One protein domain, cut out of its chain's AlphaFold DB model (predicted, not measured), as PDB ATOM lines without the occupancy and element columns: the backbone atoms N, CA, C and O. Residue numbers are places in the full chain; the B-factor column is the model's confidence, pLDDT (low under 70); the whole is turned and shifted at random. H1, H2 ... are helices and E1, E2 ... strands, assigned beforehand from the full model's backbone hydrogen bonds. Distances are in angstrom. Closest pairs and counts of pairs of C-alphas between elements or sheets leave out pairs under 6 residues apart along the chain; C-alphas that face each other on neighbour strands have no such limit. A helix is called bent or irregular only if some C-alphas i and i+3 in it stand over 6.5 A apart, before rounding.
ATOM      1  N   VAL A   3      -3.134  36.303 -29.493       96.19
ATOM      2  CA  VAL A   3      -3.217  36.331 -30.959       96.19
ATOM      3  C   VAL A   3      -3.359  34.907 -31.485       96.19
ATOM      4  O   VAL A   3      -2.601  34.025 -31.101       96.19
ATOM      5  N   VAL A   4      -4.320  34.698 -32.377       96.06
ATOM      6  CA  VAL A   4      -4.525  33.421 -33.075       96.06
ATOM      7  C   VAL A   4      -4.019  33.569 -34.505       96.06
ATOM      8  O   VAL A   4      -4.280  34.609 -35.099       96.06
ATOM      9  N   SER A   5      -3.305  32.600 -35.071       91.94
ATOM     10  CA  SER A   5      -2.844  32.614 -36.469       91.94
ATOM     11  C   SER A   5      -3.983  32.302 -37.456       91.94
ATOM     12  O   SER A   5      -5.119  32.074 -37.051       91.94
ATOM     13  N   GLU A   6      -3.712  32.316 -38.765       88.50
ATOM     14  CA  GLU A   6      -4.699  31.901 -39.783       88.50
ATOM     15  C   GLU A   6      -4.994  30.387 -39.723       88.50
ATOM     16  O   GLU A   6      -6.042  29.948 -40.180       88.50
ATOM     17  N   ASN A   7      -4.099  29.601 -39.112       92.38
ATOM     18  CA  ASN A   7      -4.232  28.151 -38.950       92.38
ATOM     19  C   ASN A   7      -4.813  27.766 -37.575       92.38
ATOM     20  O   ASN A   7      -4.620  26.641 -37.122       92.38
ATOM     21  N   ASN A   8      -5.480  28.697 -36.883       93.25
ATOM     22  CA  ASN A   8      -6.024  28.527 -35.526       93.25
ATOM     23  C   ASN A   8      -4.987  28.227 -34.423       93.25
ATOM     24  O   ASN A   8      -5.354  27.835 -33.316       93.25
ATOM     25  N   GLU A   9      -3.699  28.457 -34.680       96.19
ATOM     26  CA  GLU A   9      -2.660  28.351 -33.655       96.19
ATOM     27  C   GLU A   9      -2.751  29.541 -32.697       96.19
ATOM     28  O   GLU A   9      -2.742  30.694 -33.129       96.19
ATOM     29  N   VAL A  10      -2.825  29.282 -31.392       97.56
ATOM     30  CA  VAL A  10      -2.834  30.336 -30.372       97.56
ATOM     31  C   VAL A  10      -1.397  30.664 -29.984       97.56
ATOM     32  O   VAL A  10      -0.737  29.873 -29.318       97.56
ATOM     33  N   PHE A  11      -0.926  31.850 -30.354       98.12
ATOM     34  CA  PHE A  11       0.405  32.315 -29.985       98.12
ATOM     35  C   PHE A  11       0.485  32.682 -28.504       98.12
ATOM     36  O   PHE A  11      -0.417  33.311 -27.942       98.12
ATOM     37  N   ASN A  12       1.624  32.387 -27.883       97.62
ATOM     38  CA  ASN A  12       2.010  32.953 -26.598       97.62
ATOM     39  C   ASN A  12       2.364  34.435 -26.799       97.62
ATOM     40  O   ASN A  12       3.529  34.816 -26.910       97.62
ATOM     41  N   ALA A  13       1.330  35.266 -26.919       98.25
ATOM     42  CA  ALA A  13       1.404  36.710 -27.079       98.25
ATOM     43  C   ALA A  13       0.074  37.341 -26.649       98.25
ATOM     44  O   ALA A  13      -0.906  37.354 -27.399       98.25
ATOM     45  N   SER A  14       0.046  37.871 -25.429       98.38
ATOM     46  CA  SER A  14      -1.150  38.480 -24.865       98.38
ATOM     47  C   SER A  14      -1.434  39.859 -25.445       98.38
ATOM     48  O   SER A  14      -0.555  40.718 -25.550       98.38
ATOM     49  N   VAL A  15      -2.703  40.074 -25.770       98.50
ATOM     50  CA  VAL A  15      -3.250  41.342 -26.243       98.50
ATOM     51  C   VAL A  15      -4.545  41.685 -25.505       98.50
ATOM     52  O   VAL A  15      -5.164  40.843 -24.841       98.50
ATOM     53  N   SER A  16      -4.964  42.941 -25.612       98.19
ATOM     54  CA  SER A  16      -6.247  43.434 -25.109       98.19
ATOM     55  C   SER A  16      -6.690  44.648 -25.915       98.19
ATOM     56  O   SER A  16      -5.847  45.414 -26.373       98.19
ATOM     57  N   VAL A  17      -7.995  44.840 -26.073       97.25
ATOM     58  CA  VAL A  17      -8.537  46.095 -26.604       97.25
ATOM     59  C   VAL A  17      -8.691  47.057 -25.435       97.25
ATOM     60  O   VAL A  17      -9.260  46.686 -24.410       97.25
ATOM     61  N   GLN A  18      -8.141  48.261 -25.557       96.94
ATOM     62  CA  GLN A  18      -8.200  49.278 -24.506       96.94
ATOM     63  C   GLN A  18      -8.487  50.651 -25.099       96.94
ATOM     64  O   GLN A  18      -8.185  50.908 -26.266       96.94
ATOM     65  N   THR A  19      -9.012  51.537 -24.256       95.75
ATOM     66  CA  THR A  19      -9.098  52.968 -24.539       95.75
ATOM     67  C   THR A  19      -8.033  53.700 -23.726       95.75
ATOM     68  O   THR A  19      -8.028  53.624 -22.499       95.75
ATOM     69  N   ILE A  20      -7.118  54.402 -24.395       92.12
ATOM     70  CA  ILE A  20      -6.033  55.173 -23.774       92.12
ATOM     71  C   ILE A  20      -6.123  56.610 -24.284       92.12
ATOM     72  O   ILE A  20      -6.077  56.837 -25.489       92.12
ATOM     73  N   GLU A  21      -6.248  57.579 -23.370       89.69
ATOM     74  CA  GLU A  21      -6.369  59.012 -23.707       89.69
ATOM     75  C   GLU A  21      -7.467  59.297 -24.761       89.69
ATOM     76  O   GLU A  21      -7.301  60.138 -25.637       89.69
ATOM     77  N   GLY A  22      -8.591  58.571 -24.692       91.38
ATOM     78  CA  GLY A  22      -9.743  58.736 -25.592       91.38
ATOM     79  C   GLY A  22      -9.654  57.980 -26.924       91.38
ATOM     80  O   GLY A  22     -10.650  57.886 -27.635       91.38
ATOM     81  N   TYR A  23      -8.509  57.376 -27.246       90.81
ATOM     82  CA  TYR A  23      -8.348  56.537 -28.434       90.81
ATOM     83  C   TYR A  23      -8.597  55.078 -28.078       90.81
ATOM     84  O   TYR A  23      -8.136  54.639 -27.030       90.81
ATOM     85  N   SER A  24      -9.275  54.326 -28.950       95.31
ATOM     86  CA  SER A  24      -9.456  52.873 -28.804       95.31
ATOM     87  C   SER A  24      -8.556  52.099 -29.762       95.31
ATOM     88  O   SER A  24      -8.400  52.488 -30.919       95.31
ATOM     89  N   GLY A  25      -7.963  51.008 -29.282       96.25
ATOM     90  CA  GLY A  25      -6.942  50.277 -30.028       96.25
ATOM     91  C   GLY A  25      -6.484  49.003 -29.326       96.25
ATOM     92  O   GLY A  25      -7.046  48.596 -28.305       96.25
ATOM     93  N   LEU A  26      -5.474  48.351 -29.899       98.00
ATOM     94  CA  LEU A  26      -5.003  47.039 -29.470       98.00
ATOM     95  C   LEU A  26      -3.694  47.163 -28.691       98.00
ATOM     96  O   LEU A  26      -2.635  47.401 -29.258       98.00
ATOM     97  N   VAL A  27      -3.742  46.892 -27.395       98.38
ATOM     98  CA  VAL A  27      -2.538  46.763 -26.577       98.38
ATOM     99  C   VAL A  27      -1.943  45.375 -26.754       98.38
ATOM    100  O   VAL A  27      -2.613  44.375 -26.499       98.38
ATOM    101  N   MET A  28      -0.660  45.321 -27.094       98.56
ATOM    102  CA  MET A  28       0.148  44.109 -27.134       98.56
ATOM    103  C   MET A  28       1.163  44.102 -25.989       98.56
ATOM    104  O   MET A  28       1.980  45.018 -25.846       98.56
ATOM    105  N   GLU A  29       1.115  43.063 -25.154       98.38
ATOM    106  CA  GLU A  29       2.001  42.916 -24.000       98.38
ATOM    107  C   GLU A  29       3.453  42.651 -24.415       98.38
ATOM    108  O   GLU A  29       3.738  41.973 -25.396       98.38
ATOM    109  N   SER A  30       4.400  43.165 -23.629       97.94
ATOM    110  CA  SER A  30       5.837  42.994 -23.883       97.94
ATOM    111  C   SER A  30       6.287  41.532 -23.779       97.94
ATOM    112  O   SER A  30       5.867  40.847 -22.838       97.94
ATOM    113  N   ARG A  31       7.266  41.110 -24.590       97.56
ATOM    114  CA  ARG A  31       8.062  39.903 -24.297       97.56
ATOM    115  C   ARG A  31       8.903  40.132 -23.042       97.56
ATOM    116  O   ARG A  31       9.499  41.198 -22.871       97.56
ATOM    117  N   GLY A  32       8.956  39.140 -22.159       95.00
ATOM    118  CA  GLY A  32       9.716  39.214 -20.912       95.00
ATOM    119  C   GLY A  32      10.322  37.875 -20.508       95.00
ATOM    120  O   GLY A  32       9.922  36.837 -21.020       95.00
ATOM    121  N   GLY A  33      11.288  37.932 -19.589       93.38
ATOM    122  CA  GLY A  33      11.997  36.760 -19.078       93.38
ATOM    123  C   GLY A  33      13.123  36.251 -19.984       93.38
ATOM    124  O   GLY A  33      13.164  36.511 -21.194       93.38
ATOM    125  N   ALA A  34      14.073  35.551 -19.365       90.94
ATOM    126  CA  ALA A  34      15.087  34.775 -20.074       90.94
ATOM    127  C   ALA A  34      14.455  33.499 -20.646       90.94
ATOM    128  O   ALA A  34      13.494  32.986 -20.076       90.94
ATOM    129  N   LYS A  35      15.000  32.996 -21.760       90.38
ATOM    130  CA  LYS A  35      14.498  31.777 -22.406       90.38
ATOM    131  C   LYS A  35      14.591  30.586 -21.448       90.38
ATOM    132  O   LYS A  35      15.656  30.367 -20.878       90.38
ATOM    133  N   GLY A  36      13.496  29.848 -21.273       90.19
ATOM    134  CA  GLY A  36      13.381  28.733 -20.326       90.19
ATOM    135  C   GLY A  36      13.310  29.150 -18.852       90.19
ATOM    136  O   GLY A  36      13.341  28.294 -17.973       90.19
ATOM    137  N   GLY A  37      13.251  30.452 -18.556       92.81
ATOM    138  CA  GLY A  37      13.167  30.962 -17.191       92.81
ATOM    139  C   GLY A  37      11.732  31.008 -16.663       92.81
ATOM    140  O   GLY A  37      10.780  31.156 -17.421       92.81
ATOM    141  N   VAL A  38      11.584  31.010 -15.336       92.88
ATOM    142  CA  VAL A  38      10.274  31.050 -14.644       92.88
ATOM    143  C   VAL A  38       9.408  32.271 -14.982       92.88
ATOM    144  O   VAL A  38       8.197  32.244 -14.806       92.88
ATOM    145  N   ASN A  39      10.029  33.346 -15.473       94.00
ATOM    146  CA  ASN A  39       9.362  34.592 -15.856       94.00
ATOM    147  C   ASN A  39       9.241  34.762 -17.383       94.00
ATOM    148  O   ASN A  39       8.956  35.873 -17.847       94.00
ATOM    149  N   GLU A  40       9.536  33.720 -18.173       96.75
ATOM    150  CA  GLU A  40       9.384  33.753 -19.629       96.75
ATOM    151  C   GLU A  40       7.915  33.964 -20.009       96.75
ATOM    152  O   GLU A  40       7.021  33.262 -19.543       96.75
ATOM    153  N   ARG A  41       7.654  34.967 -20.850       97.06
ATOM    154  CA  ARG A  41       6.297  35.313 -21.283       97.06
ATOM    155  C   ARG A  41       6.281  35.987 -22.642       97.06
ATOM    156  O   ARG A  41       7.219  36.711 -22.996       97.06
ATOM    157  N   ASN A  42       5.156  35.834 -23.337       97.94
ATOM    158  CA  ASN A  42       4.906  36.399 -24.657       97.94
ATOM    159  C   ASN A  42       6.018  36.027 -25.660       97.94
ATOM    160  O   ASN A  42       6.577  36.895 -26.336       97.94
ATOM    161  N   THR A  43       6.410  34.750 -25.687       97.69
ATOM    162  CA  THR A  43       7.536  34.245 -26.495       97.69
ATOM    163  C   THR A  43       7.327  34.448 -27.989       97.69
ATOM    164  O   THR A  43       8.295  34.701 -28.707       97.69
ATOM    165  N   ASP A  44       6.069  34.457 -28.425       98.12
ATOM    166  CA  ASP A  44       5.673  34.551 -29.829       98.12
ATOM    167  C   ASP A  44       5.362  35.990 -30.249       98.12
ATOM    168  O   ASP A  44       4.771  36.218 -31.303       98.12
ATOM    169  N   TYR A  45       5.781  36.986 -29.458       98.50
ATOM    170  CA  TYR A  45       5.562  38.414 -29.724       98.50
ATOM    171  C   TYR A  45       5.822  38.788 -31.193       98.50
ATOM    172  O   TYR A  45       5.015  39.456 -31.830       98.50
ATOM    173  N   LEU A  46       6.944  38.346 -31.764       98.19
ATOM    174  CA  LEU A  46       7.308  38.712 -33.135       98.19
ATOM    175  C   LEU A  46       6.387  38.079 -34.187       98.19
ATOM    176  O   LEU A  46       6.101  38.727 -35.191       98.19
ATOM    177  N   LEU A  47       5.932  36.844 -33.965       97.50
ATOM    178  CA  LEU A  47       4.986  36.158 -34.850       97.50
ATOM    179  C   LEU A  47       3.606  36.814 -34.761       97.50
ATOM    180  O   LEU A  47       2.987  37.132 -35.775       97.50
ATOM    181  N   ALA A  48       3.169  37.102 -33.539       98.19
ATOM    182  CA  ALA A  48       1.914  37.779 -33.263       98.19
ATOM    183  C   ALA A  48       1.855  39.184 -33.881       98.19
ATOM    184  O   ALA A  48       0.861  39.517 -34.525       98.19
ATOM    185  N   LEU A  49       2.922  39.984 -33.760       98.44
ATOM    186  CA  LEU A  49       2.996  41.307 -34.386       98.44
ATOM    187  C   LEU A  49       2.906  41.212 -35.916       98.44
ATOM    188  O   LEU A  49       2.180  41.982 -36.537       98.44
ATOM    189  N   GLU A  50       3.595  40.247 -36.529       97.62
ATOM    190  CA  GLU A  50       3.543  40.032 -37.982       97.62
ATOM    191  C   GLU A  50       2.126  39.695 -38.468       97.62
ATOM    192  O   GLU A  50       1.660  40.268 -39.454       97.62
ATOM    193  N   VAL A  51       1.423  38.817 -37.745       97.12
ATOM    194  CA  VAL A  51       0.034  38.442 -38.047       97.12
ATOM    195  C   VAL A  51      -0.924  39.617 -37.863       97.12
ATOM    196  O   VAL A  51      -1.784  39.834 -38.717       97.12
ATOM    197  N   ILE A  52      -0.772  40.405 -36.794       97.56
ATOM    198  CA  ILE A  52      -1.588  41.607 -36.568       97.56
ATOM    199  C   ILE A  52      -1.427  42.583 -37.741       97.56
ATOM    200  O   ILE A  52      -2.425  42.995 -38.329       97.56
ATOM    201  N   LEU A  53      -0.188  42.907 -38.129       97.56
ATOM    202  CA  LEU A  53       0.083  43.830 -39.237       97.56
ATOM    203  C   LEU A  53      -0.516  43.325 -40.557       97.56
ATOM    204  O   LEU A  53      -1.121  44.104 -41.293       97.56
ATOM    205  N   LEU A  54      -0.397  42.021 -40.832       95.94
ATOM    206  CA  LEU A  54      -0.954  41.412 -42.041       95.94
ATOM    207  C   LEU A  54      -2.476  41.530 -42.082       95.94
ATOM    208  O   LEU A  54      -3.044  41.856 -43.123       95.94
ATOM    209  N   ARG A  55      -3.145  41.273 -40.956       95.88
ATOM    210  CA  ARG A  55      -4.606  41.363 -40.862       95.88
ATOM    211  C   ARG A  55      -5.101  42.782 -41.043       95.88
ATOM    212  O   ARG A  55      -6.014  42.997 -41.828       95.88
ATOM    213  N   ILE A  56      -4.472  43.748 -40.375       96.06
ATOM    214  CA  ILE A  56      -4.836  45.159 -40.524       96.06
ATOM    215  C   ILE A  56      -4.653  45.594 -41.989       96.06
ATOM    216  O   ILE A  56      -5.536  46.235 -42.553       96.06
ATOM    217  N   PHE A  57      -3.567  45.169 -42.646       96.19
ATOM    218  CA  PHE A  57      -3.357  45.428 -44.072       96.19
ATOM    219  C   PHE A  57      -4.445  44.797 -44.961       96.19
ATOM    220  O   PHE A  57      -4.974  45.468 -45.848       96.19
ATOM    221  N   LYS A  58      -4.830  43.536 -44.709       96.19
ATOM    222  CA  LYS A  58      -5.924  42.847 -45.427       96.19
ATOM    223  C   LYS A  58      -7.285  43.542 -45.255       96.19
ATOM    224  O   LYS A  58      -8.135  43.411 -46.127       96.19
ATOM    225  N   LEU A  59      -7.481  44.308 -44.179       96.31
ATOM    226  CA  LEU A  59      -8.666  45.148 -43.954       96.31
ATOM    227  C   LEU A  59      -8.622  46.486 -44.722       96.31
ATOM    228  O   LEU A  59      -9.434  47.369 -44.459       96.31
ATOM    229  N   ASN A  60      -7.684  46.660 -45.659       95.81
ATOM    230  CA  ASN A  60      -7.468  47.883 -46.444       95.81
ATOM    231  C   ASN A  60      -7.097  49.130 -45.625       95.81
ATOM    232  O   ASN A  60      -7.094  50.243 -46.159       95.81
ATOM    233  N   ILE A  61      -6.705  48.962 -44.362       95.75
ATOM    234  CA  ILE A  61      -6.123  50.043 -43.568       95.75
ATOM    235  C   ILE A  61      -4.701  50.291 -44.086       95.75
ATOM    236  O   ILE A  61      -3.908  49.364 -44.262       95.75
ATOM    237  N   ARG A  62      -4.383  51.556 -44.377       94.94
ATOM    238  CA  ARG A  62      -3.117  51.946 -45.024       94.94
ATOM    239  C   ARG A  62      -2.071  52.463 -44.055       94.94
ATOM    240  O   ARG A  62      -0.882  52.332 -44.333       94.94
ATOM    241  N   THR A  63      -2.495  53.036 -42.937       97.69
ATOM    242  CA  THR A  63      -1.610  53.627 -41.937       97.69
ATOM    243  C   THR A  63      -2.058  53.248 -40.536       97.69
ATOM    244  O   THR A  63      -3.249  53.093 -40.270       97.69
ATOM    245  N   ILE A  64      -1.086  53.095 -39.642       98.00
ATOM    246  CA  ILE A  64      -1.302  52.923 -38.207       98.00
ATOM    247  C   ILE A  64      -0.382  53.862 -37.437       98.00
ATOM    248  O   ILE A  64       0.649  54.300 -37.946       98.00
ATOM    249  N   LYS A  65      -0.732  54.117 -36.181       98.12
ATOM    250  CA  LYS A  65       0.171  54.710 -35.195       98.12
ATOM    251  C   LYS A  65       0.474  53.652 -34.150       98.12
ATOM    252  O   LYS A  65      -0.401  52.857 -33.827       98.12
ATOM    253  N   VAL A  66       1.704  53.636 -33.650       98.44
ATOM    254  CA  VAL A  66       2.129  52.693 -32.610       98.44
ATOM    255  C   VAL A  66       2.734  53.481 -31.466       98.44
ATOM    256  O   VAL A  66       3.602  54.327 -31.679       98.44
ATOM    257  N   PHE A  67       2.304  53.194 -30.244       98.38
ATOM    258  CA  PHE A  67       2.706  53.936 -29.054       98.38
ATOM    259  C   PHE A  67       3.327  53.007 -28.017       98.38
ATOM    260  O   PHE A  67       2.858  51.894 -27.796       98.38
ATOM    261  N   LEU A  68       4.367  53.461 -27.314       97.94
ATOM    262  CA  LEU A  68       4.858  52.744 -26.136       97.94
ATOM    263  C   LEU A  68       3.898  52.947 -24.961       97.94
ATOM    264  O   LEU A  68       3.674  54.077 -24.550       97.94
ATOM    265  N   VAL A  69       3.414  51.869 -24.342       97.00
ATOM    266  CA  VAL A  69       2.481  51.951 -23.192       97.00
ATOM    267  C   VAL A  69       2.923  51.097 -22.000       97.00
ATOM    268  O   VAL A  69       2.140  50.700 -21.140       97.00
ATOM    269  N   SER A  70       4.222  50.802 -21.915       94.81
ATOM    270  CA  SER A  70       4.810  50.214 -20.703       94.81
ATOM    271  C   SER A  70       4.741  51.188 -19.517       94.81
ATOM    272  O   SER A  70       4.826  52.401 -19.703       94.81
ATOM    273  N   LYS A  71       4.706  50.669 -18.282       93.69
ATOM    274  CA  LYS A  71       4.710  51.486 -17.050       93.69
ATOM    275  C   LYS A  71       5.820  52.545 -17.031       93.69
ATOM    276  O   LYS A  71       5.595  53.664 -16.588       93.69
ATOM    277  N   ASN A  72       7.011  52.210 -17.529       93.31
ATOM    278  CA  ASN A  72       8.121  53.160 -17.611       93.31
ATOM    279  C   ASN A  72       7.910  54.206 -18.711       93.31
ATOM    280  O   ASN A  72       8.233  55.369 -18.494       93.31
ATOM    281  N   ALA A  73       7.346  53.820 -19.860       95.12
ATOM    282  CA  ALA A  73       7.036  54.764 -20.932       95.12
ATOM    283  C   ALA A  73       6.027  55.824 -20.473       95.12
ATOM    284  O   ALA A  73       6.266  57.000 -20.710       95.12
ATOM    285  N   LEU A  74       4.981  55.428 -19.739       94.69
ATOM    286  CA  LEU A  74       3.992  56.356 -19.173       94.69
ATOM    287  C   LEU A  74       4.608  57.364 -18.188       94.69
ATOM    288  O   LEU A  74       4.153  58.497 -18.102       94.69
ATOM    289  N   LYS A  75       5.658  56.967 -17.458       95.12
ATOM    290  CA  LYS A  75       6.381  57.858 -16.534       95.12
ATOM    291  C   LYS A  75       7.335  58.819 -17.243       95.12
ATOM    292  O   LYS A  75       7.508  59.940 -16.789       95.12
ATOM    293  N   ILE A  76       8.017  58.353 -18.290       95.69
ATOM    294  CA  ILE A  76       9.050  59.130 -18.998       95.69
ATOM    295  C   ILE A  76       8.418  60.085 -20.018       95.69
ATOM    296  O   ILE A  76       8.908  61.194 -20.198       95.69
ATOM    297  N   TRP A  77       7.342  59.648 -20.671       96.19
ATOM    298  CA  TRP A  77       6.635  60.365 -21.730       96.19
ATOM    299  C   TRP A  77       5.146  60.453 -21.363       96.19
ATOM    300  O   TRP A  77       4.372  59.548 -21.700       96.19
ATOM    301  N   PRO A  78       4.738  61.500 -20.621       93.88
ATOM    302  CA  PRO A  78       3.385  61.595 -20.084       93.88
ATOM    303  C   PRO A  78       2.279  61.650 -21.141       93.88
ATOM    304  O   PRO A  78       1.201  61.121 -20.889       93.88
ATOM    305  N   SER A  79       2.527  62.226 -22.323       94.62
ATOM    306  CA  SER A  79       1.509  62.324 -23.379       94.62
ATOM    307  C   SER A  79       1.602  61.197 -24.409       94.62
ATOM    308  O   SER A  79       2.690  60.702 -24.721       94.62
ATOM    309  N   MET A  80       0.467  60.810 -25.005       94.19
ATOM    310  CA  MET A  80       0.444  59.834 -26.102       94.19
ATOM    311  C   MET A  80       1.334  60.254 -27.282       94.19
ATOM    312  O   MET A  80       2.071  59.419 -27.806       94.19
ATOM    313  N   ALA A  81       1.354  61.541 -27.642       94.81
ATOM    314  CA  ALA A  81       2.204  62.060 -28.716       94.81
ATOM    315  C   ALA A  81       3.698  61.786 -28.464       94.81
ATOM    316  O   ALA A  81       4.400  61.297 -29.345       94.81
ATOM    317  N   GLN A  82       4.182  62.000 -27.236       96.38
ATOM    318  CA  GLN A  82       5.575  61.707 -26.881       96.38
ATOM    319  C   GLN A  82       5.891  60.205 -26.902       96.38
ATOM    320  O   GLN A  82       7.047  59.827 -27.095       96.38
ATOM    321  N   ARG A  83       4.886  59.340 -26.715       97.00
ATOM    322  CA  ARG A  83       5.027  57.875 -26.725       97.00
ATOM    323  C   ARG A  83       4.993  57.264 -28.124       97.00
ATOM    324  O   ARG A  83       5.351  56.091 -28.244       97.00
ATOM    325  N   ALA A  84       4.617  58.030 -29.147       97.88
ATOM    326  CA  ALA A  84       4.562  57.566 -30.529       97.88
ATOM    327  C   ALA A  84       5.926  57.048 -31.001       97.88
ATOM    328  O   ALA A  84       6.975  57.638 -30.718       97.88
ATOM    329  N   LEU A  85       5.910  55.911 -31.687       98.31
ATOM    330  CA  LEU A  85       7.058  55.410 -32.420       98.31
ATOM    331  C   LEU A  85       7.155  56.134 -33.755       98.31
ATOM    332  O   LEU A  85       6.148  56.360 -34.421       98.31
ATOM    333  N   GLU A  86       8.385  56.436 -34.147       97.88
ATOM    334  CA  GLU A  86       8.698  56.937 -35.475       97.88
ATOM    335  C   GLU A  86       9.357  55.817 -36.271       97.88
ATOM    336  O   GLU A  86      10.369  55.247 -35.852       97.88
ATOM    337  N   VAL A  87       8.766  55.486 -37.412       97.56
ATOM    338  CA  VAL A  87       9.324  54.554 -38.389       97.56
ATOM    339  C   VAL A  87       9.617  55.355 -39.644       97.56
ATOM    340  O   VAL A  87       8.733  56.027 -40.166       97.56
ATOM    341  N   GLU A  88      10.877  55.323 -40.085       94.88
ATOM    342  CA  GLU A  88      11.336  56.069 -41.268       94.88
ATOM    343  C   GLU A  88      11.006  57.575 -41.194       94.88
ATOM    344  O   GLU A  88      10.668  58.207 -42.189       94.88
ATOM    345  N   GLY A  89      11.088  58.153 -39.990       95.19
ATOM    346  CA  GLY A  89      10.830  59.578 -39.747       95.19
ATOM    347  C   GLY A  89       9.350  59.970 -39.678       95.19
ATOM    348  O   GLY A  89       9.049  61.159 -39.630       95.19
ATOM    349  N   SER A  90       8.421  59.008 -39.661       97.75
ATOM    350  CA  SER A  90       6.978  59.262 -39.572       97.75
ATOM    351  C   SER A  90       6.336  58.527 -38.395       97.75
ATOM    352  O   SER A  90       6.672  57.378 -38.107       97.75
ATOM    353  N   THR A  91       5.364  59.173 -37.743       97.81
ATOM    354  CA  THR A  91       4.469  58.515 -36.769       97.81
ATOM    355  C   THR A  91       3.261  57.853 -37.434       97.81
ATOM    356  O   THR A  91       2.664  56.951 -36.850       97.81
ATOM    357  N   ASP A  92       2.928  58.254 -38.666       97.88
ATOM    358  CA  ASP A  92       1.973  57.566 -39.532       97.88
ATOM    359  C   ASP A  92       2.709  56.454 -40.280       97.88
ATOM    360  O   ASP A  92       3.335  56.665 -41.325       97.88
ATOM    361  N   ILE A  93       2.675  55.260 -39.696       98.31
ATOM    362  CA  ILE A  93       3.398  54.088 -40.174       98.31
ATOM    363  C   ILE A  93       2.581  53.441 -41.289       98.31
ATOM    364  O   ILE A  93       1.475  52.947 -41.058       98.31
ATOM    365  N   LYS A  94       3.126  53.429 -42.507       97.56
ATOM    366  CA  LYS A  94       2.476  52.812 -43.669       97.56
ATOM    367  C   LYS A  94       2.500  51.290 -43.552       97.56
ATOM    368  O   LYS A  94       3.554  50.682 -43.377       97.56
ATOM    369  N   LEU A  95       1.333  50.675 -43.688       96.88
ATOM    370  CA  LEU A  95       1.200  49.229 -43.772       96.88
ATOM    371  C   LEU A  95       1.592  48.741 -45.164       96.88
ATOM    372  O   LEU A  95       1.303  49.379 -46.178       96.88
ATOM    373  N   SER A  96       2.231  47.577 -45.210       94.50
ATOM    374  CA  SER A  96       2.668  46.937 -46.445       94.50
ATOM    375  C   SER A  96       2.421  45.427 -46.369       94.50
ATOM    376  O   SER A  96       2.364  44.868 -45.268       94.50
ATOM    377  N   PRO A  97       2.313  44.733 -47.519       94.06
ATOM    378  CA  PRO A  97       2.231  43.275 -47.530       94.06
ATOM    379  C   PRO A  97       3.541  42.618 -47.057       94.06
ATOM    380  O   PRO A  97       3.535  41.457 -46.656       94.06
ATOM    381  N   ASN A  98       4.663  43.352 -47.051       96.62
ATOM    382  CA  ASN A  98       5.932  42.891 -46.494       96.62
ATOM    383  C   ASN A  98       5.986  43.140 -44.976       96.62
ATOM    384  O   ASN A  98       6.766  43.948 -44.461       96.62
ATOM    385  N   THR A  99       5.139  42.422 -44.244       95.81
ATOM    386  CA  THR A  99       4.982  42.567 -42.790       95.81
ATOM    387  C   THR A  99       6.228  42.166 -42.009       95.81
ATOM    388  O   THR A  99       6.467  42.706 -40.930       95.81
ATOM    389  N   LYS A 100       7.068  41.282 -42.562       97.19
ATOM    390  CA  LYS A 100       8.367  40.913 -41.978       97.19
ATOM    391  C   LYS A 100       9.284  42.117 -41.842       97.19
ATOM    392  O   LYS A 100       9.889  42.292 -40.784       97.19
ATOM    393  N   GLU A 101       9.389  42.924 -42.894       97.88
ATOM    394  CA  GLU A 101      10.243  44.108 -42.879       97.88
ATOM    395  C   GLU A 101       9.642  45.211 -42.010       97.88
ATOM    396  O   GLU A 101      10.318  45.740 -41.128       97.88
ATOM    397  N   LEU A 102       8.335  45.455 -42.140       97.94
ATOM    398  CA  LEU A 102       7.643  46.430 -41.299       97.94
ATOM    399  C   LEU A 102       7.772  46.112 -39.799       97.94
ATOM    400  O   LEU A 102       8.055  46.994 -38.988       97.94
ATOM    401  N   LYS A 103       7.645  44.835 -39.422       98.25
ATOM    402  CA  LYS A 103       7.887  44.364 -38.054       98.25
ATOM    403  C   LYS A 103       9.291  44.728 -37.575       98.25
ATOM    404  O   LYS A 103       9.432  45.218 -36.457       98.25
ATOM    405  N   LYS A 104      10.335  44.489 -38.381       98.31
ATOM    406  CA  LYS A 104      11.716  44.832 -37.996       98.31
ATOM    407  C   LYS A 104      11.862  46.329 -37.750       98.31
ATOM    408  O   LYS A 104      12.479  46.708 -36.756       98.31
ATOM    409  N   LEU A 105      11.274  47.159 -38.610       98.44
ATOM    410  CA  LEU A 105      11.299  48.613 -38.472       98.44
ATOM    411  C   LEU A 105      10.599  49.076 -37.187       98.44
ATOM    412  O   LEU A 105      11.176  49.849 -36.423       98.44
ATOM    413  N   ILE A 106       9.418  48.535 -36.879       98.50
ATOM    414  CA  ILE A 106       8.705  48.819 -35.623       98.50
ATOM    415  C   ILE A 106       9.530  48.364 -34.411       98.50
ATOM    416  O   ILE A 106       9.699  49.118 -33.454       98.50
ATOM    417  N   CYS A 107      10.092  47.153 -34.436       98.38
ATOM    418  CA  CYS A 107      10.957  46.641 -33.370       98.38
ATOM    419  C   CYS A 107      12.218  47.498 -33.172       98.38
ATOM    420  O   CYS A 107      12.647  47.724 -32.038       98.38
ATOM    421  N   LYS A 108      12.800  48.012 -34.260       97.88
ATOM    422  CA  LYS A 108      13.910  48.966 -34.212       97.88
ATOM    423  C   LYS A 108      13.471  50.283 -33.569       97.88
ATOM    424  O   LYS A 108      14.102  50.705 -32.607       97.88
ATOM    425  N   ALA A 109      12.345  50.858 -33.987       98.12
ATOM    426  CA  ALA A 109      11.796  52.073 -33.383       98.12
ATOM    427  C   ALA A 109      11.519  51.897 -31.877       98.12
ATOM    428  O   ALA A 109      11.842  52.767 -31.067       98.12
ATOM    429  N   GLN A 110      11.001  50.733 -31.467       98.06
ATOM    430  CA  GLN A 110      10.852  50.394 -30.052       98.06
ATOM    431  C   GLN A 110      12.196  50.370 -29.327       98.06
ATOM    432  O   GLN A 110      12.300  50.915 -28.227       98.06
ATOM    433  N   LYS A 111      13.217  49.730 -29.910       96.50
ATOM    434  CA  LYS A 111      14.565  49.666 -29.338       96.50
ATOM    435  C   LYS A 111      15.141  51.065 -29.160       96.50
ATOM    436  O   LYS A 111      15.620  51.356 -28.067       96.50
ATOM    437  N   ASP A 112      15.046  51.904 -30.185       95.62
ATOM    438  CA  ASP A 112      15.681  53.221 -30.258       95.62
ATOM    439  C   ASP A 112      14.984  54.258 -29.366       95.62
ATOM    440  O   ASP A 112      15.644  55.120 -28.785       95.62
ATOM    441  N   LYS A 113      13.674  54.114 -29.123       95.19
ATOM    442  CA  LYS A 113      12.936  54.977 -28.194       95.19
ATOM    443  C   LYS A 113      13.248  54.641 -26.730       95.19
ATOM    444  O   LYS A 113      12.604  53.798 -26.090       95.19
TER     445      LYS A 113
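Overview. This is residues 3 to 113 of the 129 residues of an uncharacterized protein of uncultured Gammaproteobacteria bacterium (UniProt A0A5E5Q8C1). A long bent hairpin, E1 and E2, packs on helix H1, whose other side meets the first residues of H4. Short H2 and H3 sit together, away from H1. The 111 printed residues run E1 E2 H1 H2 H3 H4, class mixed, under half in named elements. The whole is compact, radius of gyration of the C-alphas 14.2 A, spans 35 by 34 by 25 A.

Arrangement. E1, residues 10 to 20, bends by 65 degrees at residue 13 and forms an antiparallel hairpin with E2, residues 23 to 28; N 16 and O 27, 2.9 A apart, are within hydrogen-bond range. The closest C-alphas of E1 and H1, residues 45 to 58, are those of Ala 13 and Tyr 45, 5.2 A apart. H4, residues 99 to 112, touches H1 with residues 99 to 103 alone, at a steep tilt of 55 degrees, opposite ways; the closest C-alphas, Glu 50 and Thr 99, are 5.6 A apart. H2, residues 71 to 76, and H3, residues 80 to 83, are close but not clearly touching, closest C-alphas Ala 73 and Arg 83, 6.9 A. Every O i to N i+4 pair is within hydrogen-bond range in H1, H2 and H4; H3 is too short for one.

Along the chain. E1 runs 25.9 A from C-alpha 10 at (-2.834, 30.336, -30.372). H1 spans 20.0 A; H4 spans 19.6 A, ending with C-alpha 112 at (15.681, 53.221, -30.258).

Size, cuts and confidence. The farthest C-alphas, Val 38 and Asn 60, are 40.1 A apart. The printed part has no cut; the links E2 to H1, H1 to H2 and H3 to H4 are long. No printed residue is under 70 in pLDDT.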